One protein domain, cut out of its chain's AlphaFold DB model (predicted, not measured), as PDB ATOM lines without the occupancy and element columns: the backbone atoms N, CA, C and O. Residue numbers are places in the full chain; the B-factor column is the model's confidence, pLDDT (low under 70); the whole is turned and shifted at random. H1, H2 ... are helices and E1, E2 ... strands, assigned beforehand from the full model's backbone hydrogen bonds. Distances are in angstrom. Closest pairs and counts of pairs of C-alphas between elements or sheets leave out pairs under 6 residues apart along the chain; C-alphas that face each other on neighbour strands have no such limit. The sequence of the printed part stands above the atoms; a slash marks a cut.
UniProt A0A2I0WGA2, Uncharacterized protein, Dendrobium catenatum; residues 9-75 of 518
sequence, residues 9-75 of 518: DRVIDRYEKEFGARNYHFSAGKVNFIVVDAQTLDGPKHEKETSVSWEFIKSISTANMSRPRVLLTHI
ATOM      1  N   ASP A   9      -1.650  -2.507 -47.348       59.66
ATOM      2  CA  ASP A   9      -0.761  -2.128 -48.452       59.66
ATOM      3  C   ASP A   9      -1.515  -2.071 -49.796       59.66
ATOM      4  O   ASP A   9      -1.533  -1.055 -50.477       59.66
ATOM      5  N   ARG A  10      -2.272  -3.128 -50.122       60.31
ATOM      6  CA  ARG A  10      -2.973  -3.295 -51.410       60.31
ATOM      7  C   ARG A  10      -4.100  -2.301 -51.695       60.31
ATOM      8  O   ARG A  10      -4.567  -2.241 -52.836       60.31
ATOM      9  N   VAL A  11      -4.620  -1.611 -50.682       62.25
ATOM     10  CA  VAL A  11      -5.648  -0.574 -50.870       62.25
ATOM     11  C   VAL A  11      -5.014   0.814 -50.877       62.25
ATOM     12  O   VAL A  11      -5.455   1.659 -51.649       62.25
ATOM     13  N   ILE A  12      -3.920   1.001 -50.138       67.12
ATOM     14  CA  ILE A  12      -3.032   2.165 -50.264       67.12
ATOM     15  C   ILE A  12      -2.436   2.223 -51.679       67.12
ATOM     16  O   ILE A  12      -2.617   3.227 -52.358       67.12
ATOM     17  N   ASP A  13      -1.870   1.118 -52.183       67.12
ATOM     18  CA  ASP A  13      -1.358   0.965 -53.557       67.12
ATOM     19  C   ASP A  13      -2.397   1.371 -54.619       67.12
ATOM     20  O   ASP A  13      -2.063   1.896 -55.681       67.12
ATOM     21  N   ARG A  14      -3.684   1.094 -54.355       68.62
ATOM     22  CA  ARG A  14      -4.786   1.460 -55.255       68.62
ATOM     23  C   ARG A  14      -5.125   2.940 -55.142       68.62
ATOM     24  O   ARG A  14      -5.265   3.594 -56.170       68.62
ATOM     25  N   TYR A  15      -5.235   3.454 -53.919       69.19
ATOM     26  CA  TYR A  15      -5.508   4.864 -53.673       69.19
ATOM     27  C   TYR A  15      -4.419   5.748 -54.289       69.19
ATOM     28  O   TYR A  15      -4.729   6.652 -55.058       69.19
ATOM     29  N   GLU A  16      -3.146   5.422 -54.058       75.25
ATOM     30  CA  GLU A  16      -2.011   6.182 -54.591       75.25
ATOM     31  C   GLU A  16      -1.888   6.082 -56.123       75.25
ATOM     32  O   GLU A  16      -1.395   7.007 -56.767       75.25
ATOM     33  N   LYS A  17      -2.415   5.011 -56.732       72.31
ATOM     34  CA  LYS A  17      -2.528   4.867 -58.193       72.31
ATOM     35  C   LYS A  17      -3.685   5.670 -58.805       72.31
ATOM     36  O   LYS A  17      -3.562   6.110 -59.946       72.31
ATOM     37  N   GLU A  18      -4.809   5.810 -58.103       72.69
ATOM     38  CA  GLU A  18      -6.022   6.475 -58.612       72.69
ATOM     39  C   GLU A  18      -6.056   7.981 -58.297       72.69
ATOM     40  O   GLU A  18      -6.516   8.763 -59.126       72.69
ATOM     41  N   PHE A  19      -5.534   8.393 -57.137       69.69
ATOM     42  CA  PHE A  19      -5.592   9.770 -56.621       69.69
ATOM     43  C   PHE A  19      -4.216  10.442 -56.471       69.69
ATOM     44  O   PHE A  19      -4.151  11.647 -56.231       69.69
ATOM     45  N   GLY A  20      -3.120   9.699 -56.651       75.38
ATOM     46  CA  GLY A  20      -1.756  10.185 -56.432       75.38
ATOM     47  C   GLY A  20      -1.291  10.053 -54.977       75.38
ATOM     48  O   GLY A  20      -1.982   9.492 -54.128       75.38
ATOM     49  N   ALA A  21      -0.085  10.546 -54.687       78.25
ATOM     50  CA  ALA A  21       0.524  10.432 -53.361       78.25
ATOM     51  C   ALA A  21      -0.372  11.029 -52.260       78.25
ATOM     52  O   ALA A  21      -0.912  12.118 -52.423       78.25
ATOM     53  N   ARG A  22      -0.479  10.349 -51.111       77.81
ATOM     54  CA  ARG A  22      -1.308  10.801 -49.975       77.81
ATOM     55  C   ARG A  22      -0.808  12.091 -49.323       77.81
ATOM     56  O   ARG A  22      -1.602  12.957 -48.972       77.81
ATOM     57  N   ASN A  23       0.509  12.217 -49.180       83.12
ATOM     58  CA  ASN A  23       1.156  13.371 -48.563       83.12
ATOM     59  C   ASN A  23       1.905  14.159 -49.641       83.12
ATOM     60  O   ASN A  23       2.888  13.671 -50.202       83.12
ATOM     61  N   TYR A  24       1.445  15.372 -49.943       83.75
ATOM     62  CA  TYR A  24       2.059  16.253 -50.939       83.75
ATOM     63  C   TYR A  24       1.834  17.719 -50.582       83.75
ATOM     64  O   TYR A  24       0.951  18.060 -49.803       83.75
ATOM     65  N   HIS A  25       2.652  18.614 -51.127       85.69
ATOM     66  CA  HIS A  25       2.450  20.050 -50.972       85.69
ATOM     67  C   HIS A  25       2.579  20.738 -52.328       85.69
ATOM     68  O   HIS A  25       3.346  20.303 -53.186       85.69
ATOM     69  N   PHE A  26       1.825  21.814 -52.524       85.12
ATOM     70  CA  PHE A  26       1.852  22.612 -53.744       85.12
ATOM     71  C   PHE A  26       1.700  24.099 -53.416       85.12
ATOM     72  O   PHE A  26       1.160  24.480 -52.379       85.12
ATOM     73  N   SER A  27       2.213  24.961 -54.290       83.69
ATOM     74  CA  SER A  27       2.084  26.415 -54.149       83.69
ATOM     75  C   SER A  27       1.026  26.925 -55.119       83.69
ATOM     76  O   SER A  27       1.162  26.714 -56.322       83.69
ATOM     77  N   ALA A  28       0.012  27.633 -54.623       81.06
ATOM     78  CA  ALA A  28      -0.950  28.348 -55.456       81.06
ATOM     79  C   ALA A  28      -0.855  29.851 -55.145       81.06
ATOM     80  O   ALA A  28      -1.172  30.318 -54.048       81.06
ATOM     81  N   GLY A  29      -0.332  30.617 -56.107       82.62
ATOM     82  CA  GLY A  29      -0.073  32.049 -55.949       82.62
ATOM     83  C   GLY A  29       0.877  32.357 -54.783       82.62
ATOM     84  O   GLY A  29       2.075  32.053 -54.826       82.62
ATOM     85  N   LYS A  30       0.351  33.003 -53.736       79.69
ATOM     86  CA  LYS A  30       1.100  33.387 -52.524       79.69
ATOM     87  C   LYS A  30       0.952  32.398 -51.357       79.69
ATOM     88  O   LYS A  30       1.607  32.603 -50.342       79.69
ATOM     89  N   VAL A  31       0.150  31.340 -51.489       78.25
ATOM     90  CA  VAL A  31      -0.152  30.382 -50.410       78.25
ATOM     91  C   VAL A  31       0.456  29.011 -50.717       78.25
ATOM     92  O   VAL A  31       0.416  28.549 -51.859       78.25
ATOM     93  N   ASN A  32       1.002  28.357 -49.691       81.12
ATOM     94  CA  ASN A  32       1.455  26.968 -49.767       81.12
ATOM     95  C   ASN A  32       0.391  26.045 -49.161       81.12
ATOM     96  O   ASN A  32       0.094  26.133 -47.971       81.12
ATOM     97  N   PHE A  33      -0.146  25.134 -49.962       84.12
ATOM     98  CA  PHE A  33      -1.086  24.110 -49.522       84.12
ATOM     99  C   PHE A  33      -0.326  22.823 -49.207       84.12
ATOM    100  O   PHE A  33       0.525  22.388 -49.984       84.12
ATOM    101  N   ILE A  34      -0.615  22.229 -48.053       85.31
ATOM    102  CA  ILE A  34      -0.002  20.993 -47.566       85.31
ATOM    103  C   ILE A  34      -1.133  19.983 -47.397       85.31
ATOM    104  O   ILE A  34      -1.996  20.179 -46.549       85.31
ATOM    105  N   VAL A  35      -1.144  18.928 -48.205       83.12
ATOM    106  CA  VAL A  35      -2.132  17.848 -48.139       83.12
ATOM    107  C   VAL A  35      -1.546  16.684 -47.346       83.12
ATOM    108  O   VAL A  35      -0.420  16.257 -47.614       83.12
ATOM    109  N   VAL A  36      -2.297  16.190 -46.359       80.50
ATOM    110  CA  VAL A  36      -1.893  15.074 -45.486       80.50
ATOM    111  C   VAL A  36      -3.066  14.114 -45.272       80.50
ATOM    112  O   VAL A  36      -4.223  14.542 -45.207       80.50
ATOM    113  N   ASP A  37      -2.782  12.817 -45.180       78.94
ATOM    114  CA  ASP A  37      -3.741  11.789 -44.749       78.94
ATOM    115  C   ASP A  37      -4.042  11.941 -43.249       78.94
ATOM    116  O   ASP A  37      -3.153  11.870 -42.404       78.94
ATOM    117  N   ALA A  38      -5.305  12.180 -42.899       72.56
ATOM    118  CA  ALA A  38      -5.719  12.329 -41.508       72.56
ATOM    119  C   ALA A  38      -5.565  11.023 -40.709       72.56
ATOM    120  O   ALA A  38      -5.273  11.069 -39.515       72.56
ATOM    121  N   GLN A  39      -5.735   9.857 -41.348       68.81
ATOM    122  CA  GLN A  39      -5.685   8.572 -40.644       68.81
ATOM    123  C   GLN A  39      -4.273   8.237 -40.155       68.81
ATOM    124  O   GLN A  39      -4.121   7.632 -39.095       68.81
ATOM    125  N   THR A  40      -3.240   8.649 -40.892       70.25
ATOM    126  CA  THR A  40      -1.839   8.427 -40.503       70.25
ATOM    127  C   THR A  40      -1.338   9.430 -39.463       70.25
ATOM    128  O   THR A  40      -0.269   9.219 -38.896       70.25
ATOM    129  N   LEU A  41      -2.076  10.506 -39.169       67.81
ATOM    130  CA  LEU A  41      -1.725  11.433 -38.084       67.81
ATOM    131  C   LEU A  41      -2.172  10.916 -36.715       67.81
ATOM    132  O   LEU A  41      -1.393  11.000 -35.763       67.81
ATOM    133  N   ASP A  42      -3.376  10.341 -36.646       62.81
ATOM    134  CA  ASP A  42      -3.962   9.745 -35.435       62.81
ATOM    135  C   ASP A  42      -3.420   8.329 -35.128       62.81
ATOM    136  O   ASP A  42      -3.702   7.761 -34.069       62.81
ATOM    137  N   GLY A  43      -2.652   7.736 -36.048       64.88
ATOM    138  CA  GLY A  43      -2.063   6.405 -35.898       64.88
ATOM    139  C   GLY A  43      -0.967   6.322 -34.818       64.88
ATOM    140  O   GLY A  43      -0.334   7.321 -34.462       64.88
ATOM    141  N   PRO A  44      -0.674   5.122 -34.283       61.69
ATOM    142  CA  PRO A  44       0.405   4.941 -33.319       61.69
ATOM    143  C   PRO A  44       1.774   5.201 -33.970       61.69
ATOM    144  O   PRO A  44       2.065   4.731 -35.069       61.69
ATOM    145  N   LYS A  45       2.663   5.903 -33.256       57.59
ATOM    146  CA  LYS A  45       3.975   6.385 -33.752       57.59
ATOM    147  C   LYS A  45       4.961   5.299 -34.217       57.59
ATOM    148  O   LYS A  45       6.015   5.630 -34.749       57.59
ATOM    149  N   HIS A  46       4.652   4.025 -33.984       56.97
ATOM    150  CA  HIS A  46       5.456   2.882 -34.426       56.97
ATOM    151  C   HIS A  46       4.989   2.295 -35.770       56.97
ATOM    152  O   HIS A  46       5.676   1.442 -36.330       56.97
ATOM    153  N   GLU A  47       3.852   2.743 -36.311       67.50
ATOM    154  CA  GLU A  47       3.424   2.382 -37.662       67.50
ATOM    155  C   GLU A  47       4.195   3.189 -38.711       67.50
ATOM    156  O   GLU A  47       4.326   4.410 -38.633       67.50
ATOM    157  N   LYS A  48       4.701   2.486 -39.730       71.62
ATOM    158  CA  LYS A  48       5.579   3.034 -40.774       71.62
ATOM    159  C   LYS A  48       4.982   4.258 -41.483       71.62
ATOM    160  O   LYS A  48       5.706   5.185 -41.832       71.62
ATOM    161  N   GLU A  49       3.671   4.255 -41.703       68.94
ATOM    162  CA  GLU A  49       2.949   5.300 -42.439       68.94
ATOM    163  C   GLU A  49       2.735   6.562 -41.595       68.94
ATOM    164  O   GLU A  49       2.892   7.680 -42.095       68.94
ATOM    165  N   THR A  50       2.476   6.379 -40.298       70.81
ATOM    166  CA  THR A  50       2.497   7.435 -39.283       70.81
ATOM    167  C   THR A  50       3.862   8.113 -39.262       70.81
ATOM    168  O   THR A  50       3.944   9.332 -39.417       70.81
ATOM    169  N   SER A  51       4.950   7.338 -39.166       75.19
ATOM    170  CA  SER A  51       6.318   7.875 -39.174       75.19
ATOM    171  C   SER A  51       6.606   8.713 -40.421       75.19
ATOM    172  O   SER A  51       7.032   9.857 -40.294       75.19
ATOM    173  N   VAL A  52       6.292   8.198 -41.617       80.00
ATOM    174  CA  VAL A  52       6.481   8.919 -42.893       80.00
ATOM    175  C   VAL A  52       5.663  10.218 -42.949       80.00
ATOM    176  O   VAL A  52       6.147  11.232 -43.448       80.00
ATOM    177  N   SER A  53       4.443  10.223 -42.408       78.62
ATOM    178  CA  SER A  53       3.576  11.413 -42.397       78.62
ATOM    179  C   SER A  53       4.094  12.499 -41.444       78.62
ATOM    180  O   SER A  53       4.112  13.682 -41.791       78.62
ATOM    181  N   TRP A  54       4.606  12.103 -40.276       79.88
ATOM    182  CA  TRP A  54       5.238  13.022 -39.326       79.88
ATOM    183  C   TRP A  54       6.622  13.511 -39.789       79.88
ATOM    184  O   TRP A  54       6.956  14.677 -39.569       79.88
ATOM    185  N   GLU A  55       7.409  12.686 -40.486       83.94
ATOM    186  CA  GLU A  55       8.660  13.107 -41.139       83.94
ATOM    187  C   GLU A  55       8.407  14.114 -42.270       83.94
ATOM    188  O   GLU A  55       9.097  15.134 -42.348       83.94
ATOM    189  N   PHE A  56       7.374  13.891 -43.089       83.75
ATOM    190  CA  PHE A  56       6.933  14.832 -44.120       83.75
ATOM    191  C   PHE A  56       6.584  16.204 -43.519       83.75
ATOM    192  O   PHE A  56       7.162  17.217 -43.922       83.75
ATOM    193  N   ILE A  57       5.737  16.249 -42.483       81.69
ATOM    194  CA  ILE A  57       5.413  17.498 -41.768       81.69
ATOM    195  C   ILE A  57       6.678  18.161 -41.203       81.69
ATOM    196  O   ILE A  57       6.860  19.369 -41.372       81.69
ATOM    197  N   LYS A  58       7.586  17.385 -40.596       82.88
ATOM    198  CA  LYS A  58       8.846  17.889 -40.028       82.88
ATOM    199  C   LYS A  58       9.787  18.482 -41.085       82.88
ATOM    200  O   LYS A  58      10.467  19.464 -40.799       82.88
ATOM    201  N   SER A  59       9.809  17.929 -42.301       84.81
ATOM    202  CA  SER A  59      10.578  18.481 -43.430       84.81
ATOM    203  C   SER A  59      10.020  19.814 -43.942       84.81
ATOM    204  O   SER A  59      10.773  20.670 -44.401       84.81
ATOM    205  N   ILE A  60       8.705  20.024 -43.820       80.50
ATOM    206  CA  ILE A  60       8.050  21.270 -44.223       80.50
ATOM    207  C   ILE A  60       8.160  22.322 -43.110       80.50
ATOM    208  O   ILE A  60       8.380  23.498 -43.401       80.50
ATOM    209  N   SER A  61       8.047  21.941 -41.834       74.06
ATOM    210  CA  SER A  61       8.135  22.887 -40.711       74.06
ATOM    211  C   SER A  61       9.511  23.548 -40.579       74.06
ATOM    212  O   SER A  61       9.587  24.677 -40.107       74.06
ATOM    213  N   THR A  62      10.587  22.882 -41.013       74.31
ATOM    214  CA  THR A  62      11.954  23.437 -41.017       74.31
ATOM    215  C   THR A  62      12.268  24.322 -42.227       74.31
ATOM    216  O   THR A  62      13.269  25.038 -42.207       74.31
ATOM    217  N   ALA A  63      11.432  24.333 -43.270       66.62
ATOM    218  CA  ALA A  63      11.572  25.273 -44.379       66.62
ATOM    219  C   ALA A  63      11.148  26.692 -43.949       66.62
ATOM    220  O   ALA A  63      10.128  26.858 -43.277       66.62
ATOM    221  N   ASN A  64      11.881  27.724 -44.381       60.75
ATOM    222  CA  ASN A  64      11.633  29.119 -43.987       60.75
ATOM    223  C   ASN A  64      10.199  29.608 -44.297       60.75
ATOM    224  O   ASN A  64       9.575  29.234 -45.295       60.75
ATOM    225  N   MET A  65       9.673  30.483 -43.436       60.84
ATOM    226  CA  MET A  65       8.271  30.941 -43.433       60.84
ATOM    227  C   MET A  65       7.976  32.060 -44.457       60.84
ATOM    228  O   MET A  65       7.330  33.051 -44.138       60.84
ATOM    229  N   SER A  66       8.440  31.923 -45.703       60.41
ATOM    230  CA  SER A  66       8.297  32.959 -46.749       60.41
ATOM    231  C   SER A  66       6.895  33.079 -47.372       60.41
ATOM    232  O   SER A  66       6.655  33.986 -48.171       60.41
ATOM    233  N   ARG A  67       5.969  32.171 -47.038       69.44
ATOM    234  CA  ARG A  67       4.563  32.166 -47.473       69.44
ATOM    235  C   ARG A  67       3.652  31.626 -46.359       69.44
ATOM    236  O   ARG A  67       4.081  30.706 -45.653       69.44
ATOM    237  N   PRO A  68       2.405  32.125 -46.228       72.56
ATOM    238  CA  PRO A  68       1.372  31.493 -45.408       72.56
ATOM    239  C   PRO A  68       1.080  30.064 -45.890       72.56
ATOM    240  O   PRO A  68       1.266  29.734 -47.068       72.56
ATOM    241  N   ARG A  69       0.640  29.212 -44.960       80.19
ATOM    242  CA  ARG A  69       0.457  27.771 -45.171       80.19
ATOM    243  C   ARG A  69      -0.948  27.347 -44.766       80.19
ATOM    244  O   ARG A  69      -1.395  27.729 -43.691       80.19
ATOM    245  N   VAL A  70      -1.591  26.534 -45.597       75.88
ATOM    246  CA  VAL A  70      -2.897  25.917 -45.321       75.88
ATOM    247  C   VAL A  70      -2.708  24.405 -45.266       75.88
ATOM    248  O   VAL A  70      -2.148  23.817 -46.194       75.88
ATOM    249  N   LEU A  71      -3.153  23.781 -44.175       77.69
ATOM    250  CA  LEU A  71      -3.129  22.329 -43.999       77.69
ATOM    251  C   LEU A  71      -4.479  21.748 -44.433       77.69
ATOM    252  O   LEU A  71      -5.500  21.992 -43.799       77.69
ATOM    253  N   LEU A  72      -4.469  20.961 -45.504       75.12
ATOM    254  CA  LEU A  72      -5.621  20.233 -46.016       75.12
ATOM    255  C   LEU A  72      -5.527  18.775 -45.559       75.12
ATOM    256  O   LEU A  72      -4.738  17.992 -46.090       75.12
ATOM    257  N   THR A  73      -6.330  18.393 -44.572       76.19
ATOM    258  CA  THR A  73      -6.454  16.989 -44.172       76.19
ATOM    259  C   THR A  73      -7.506  16.288 -45.029       76.19
ATOM    260  O   THR A  73      -8.619  16.781 -45.210       76.19
ATOM    261  N   HIS A  74      -7.159  15.118 -45.565       70.50
ATOM    262  CA  HIS A  74      -8.096  14.259 -46.290       70.50
ATOM    263  C   HIS A  74      -8.255  12.920 -45.567       70.50
ATOM    264  O   HIS A  74      -7.346  12.461 -44.880       70.50
ATOM    265  N   ILE A  75      -9.425  12.296 -45.704       65.56
ATOM    266  CA  ILE A  75      -9.702  10.967 -45.151       65.56
ATOM    267  C   ILE A  75      -9.888  10.018 -46.341       65.56
ATOM    268  O   ILE A  75     -10.980  10.009 -46.921       65.56
TER     269      ILE A  75
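Overview. This is residues 9 to 75 of the 518 residues of an uncharacterized protein of Dendrobium catenatum (UniProt A0A2I0WGA2). A small twisted sheet of three strands, E1, E2 and E3, has one long helix, H2, packed over one face and running along the strands, while its other face is bare. The first helix, H1, lies past one end of the sheet like an arm, apart from H2, and residues 14 to 20, of which 14 to 19 belong to H1, stick out free. The printed part has 67 residues, with two named helices and three named strands in the order H1, E1, E2, H2, E3, of the mixed class; the sheet is mixed too, in the order E1, E2, E3. The whole is only just compact, close to loose, with a radius of gyration of the C-alphas of 12.8 A, and it is only just flat, spanning 37 by 27 by 15 A.

Arrangement. Start at residues 9 to 19, which are H1; it is not on the sheet. Go on to E1, residues 24 to 28, and E2, residues 31 to 37: H1 is apart from E2. E1 and E2 form a hairpin, antiparallel at 157 degrees, where you will find N 26 and O 33 at 2.9 A and N 33 and O 26 at 2.8 A, within hydrogen-bond range. Next comes H2, residues 48 to 61, which is apart from H1 and is on the sheet at a height over the sheet of 9.6 A. It lies over E2 and only just over E1, where 3 of its C-alphas fall; on the local plane its line and that of E2 stand at 7 degrees, along the strands. Its closest C-alphas to E2 are those of Ser 53 and Val 36, 7.3 A apart. E1 and H2 are near each other, with 5 pairs of C-alphas within 10 A. E3, residues 69 to 74, is parallel to E2 at 26 degrees; look at N 72 and O 34, 2.8 A, and N 36 and O 72, 3.0 A. E2, H2 and E3 make a strand-helix-strand unit, two parallel neighbour strands with a helix between, and its crossover is right-handed. With H2 on one face, the sheet makes two layers; E1 and E3 are its edge strands, and it is only just strongly twisted, its C-alphas lying up to 4.1 A off the best plane. Every O i to N i+4 pair is within hydrogen-bond range in H2, and 6 of 7 are in H1.

Along the chain. Find C-alpha 9 at (-0.761, -2.128, -48.452); H1 runs 15.2 A from there to C-alpha 19. E1 measures 13.3 A and E2 19.8 A. H2 begins at C-alpha 48, (5.579, 3.034, -40.774), and runs 20.0 A. E3, 16.0 A long, ends at C-alpha 74, (-8.096, 14.259, -46.290).

Size, cuts and confidence. The farthest C-alphas, those of Arg 10 and Ser 66, are 38.3 A apart. The printed part has no cut and no long link. Its mean pLDDT is 73.8, and 23 residues are under 70, among them 9 to 15, 41 to 47 and 63 to 67.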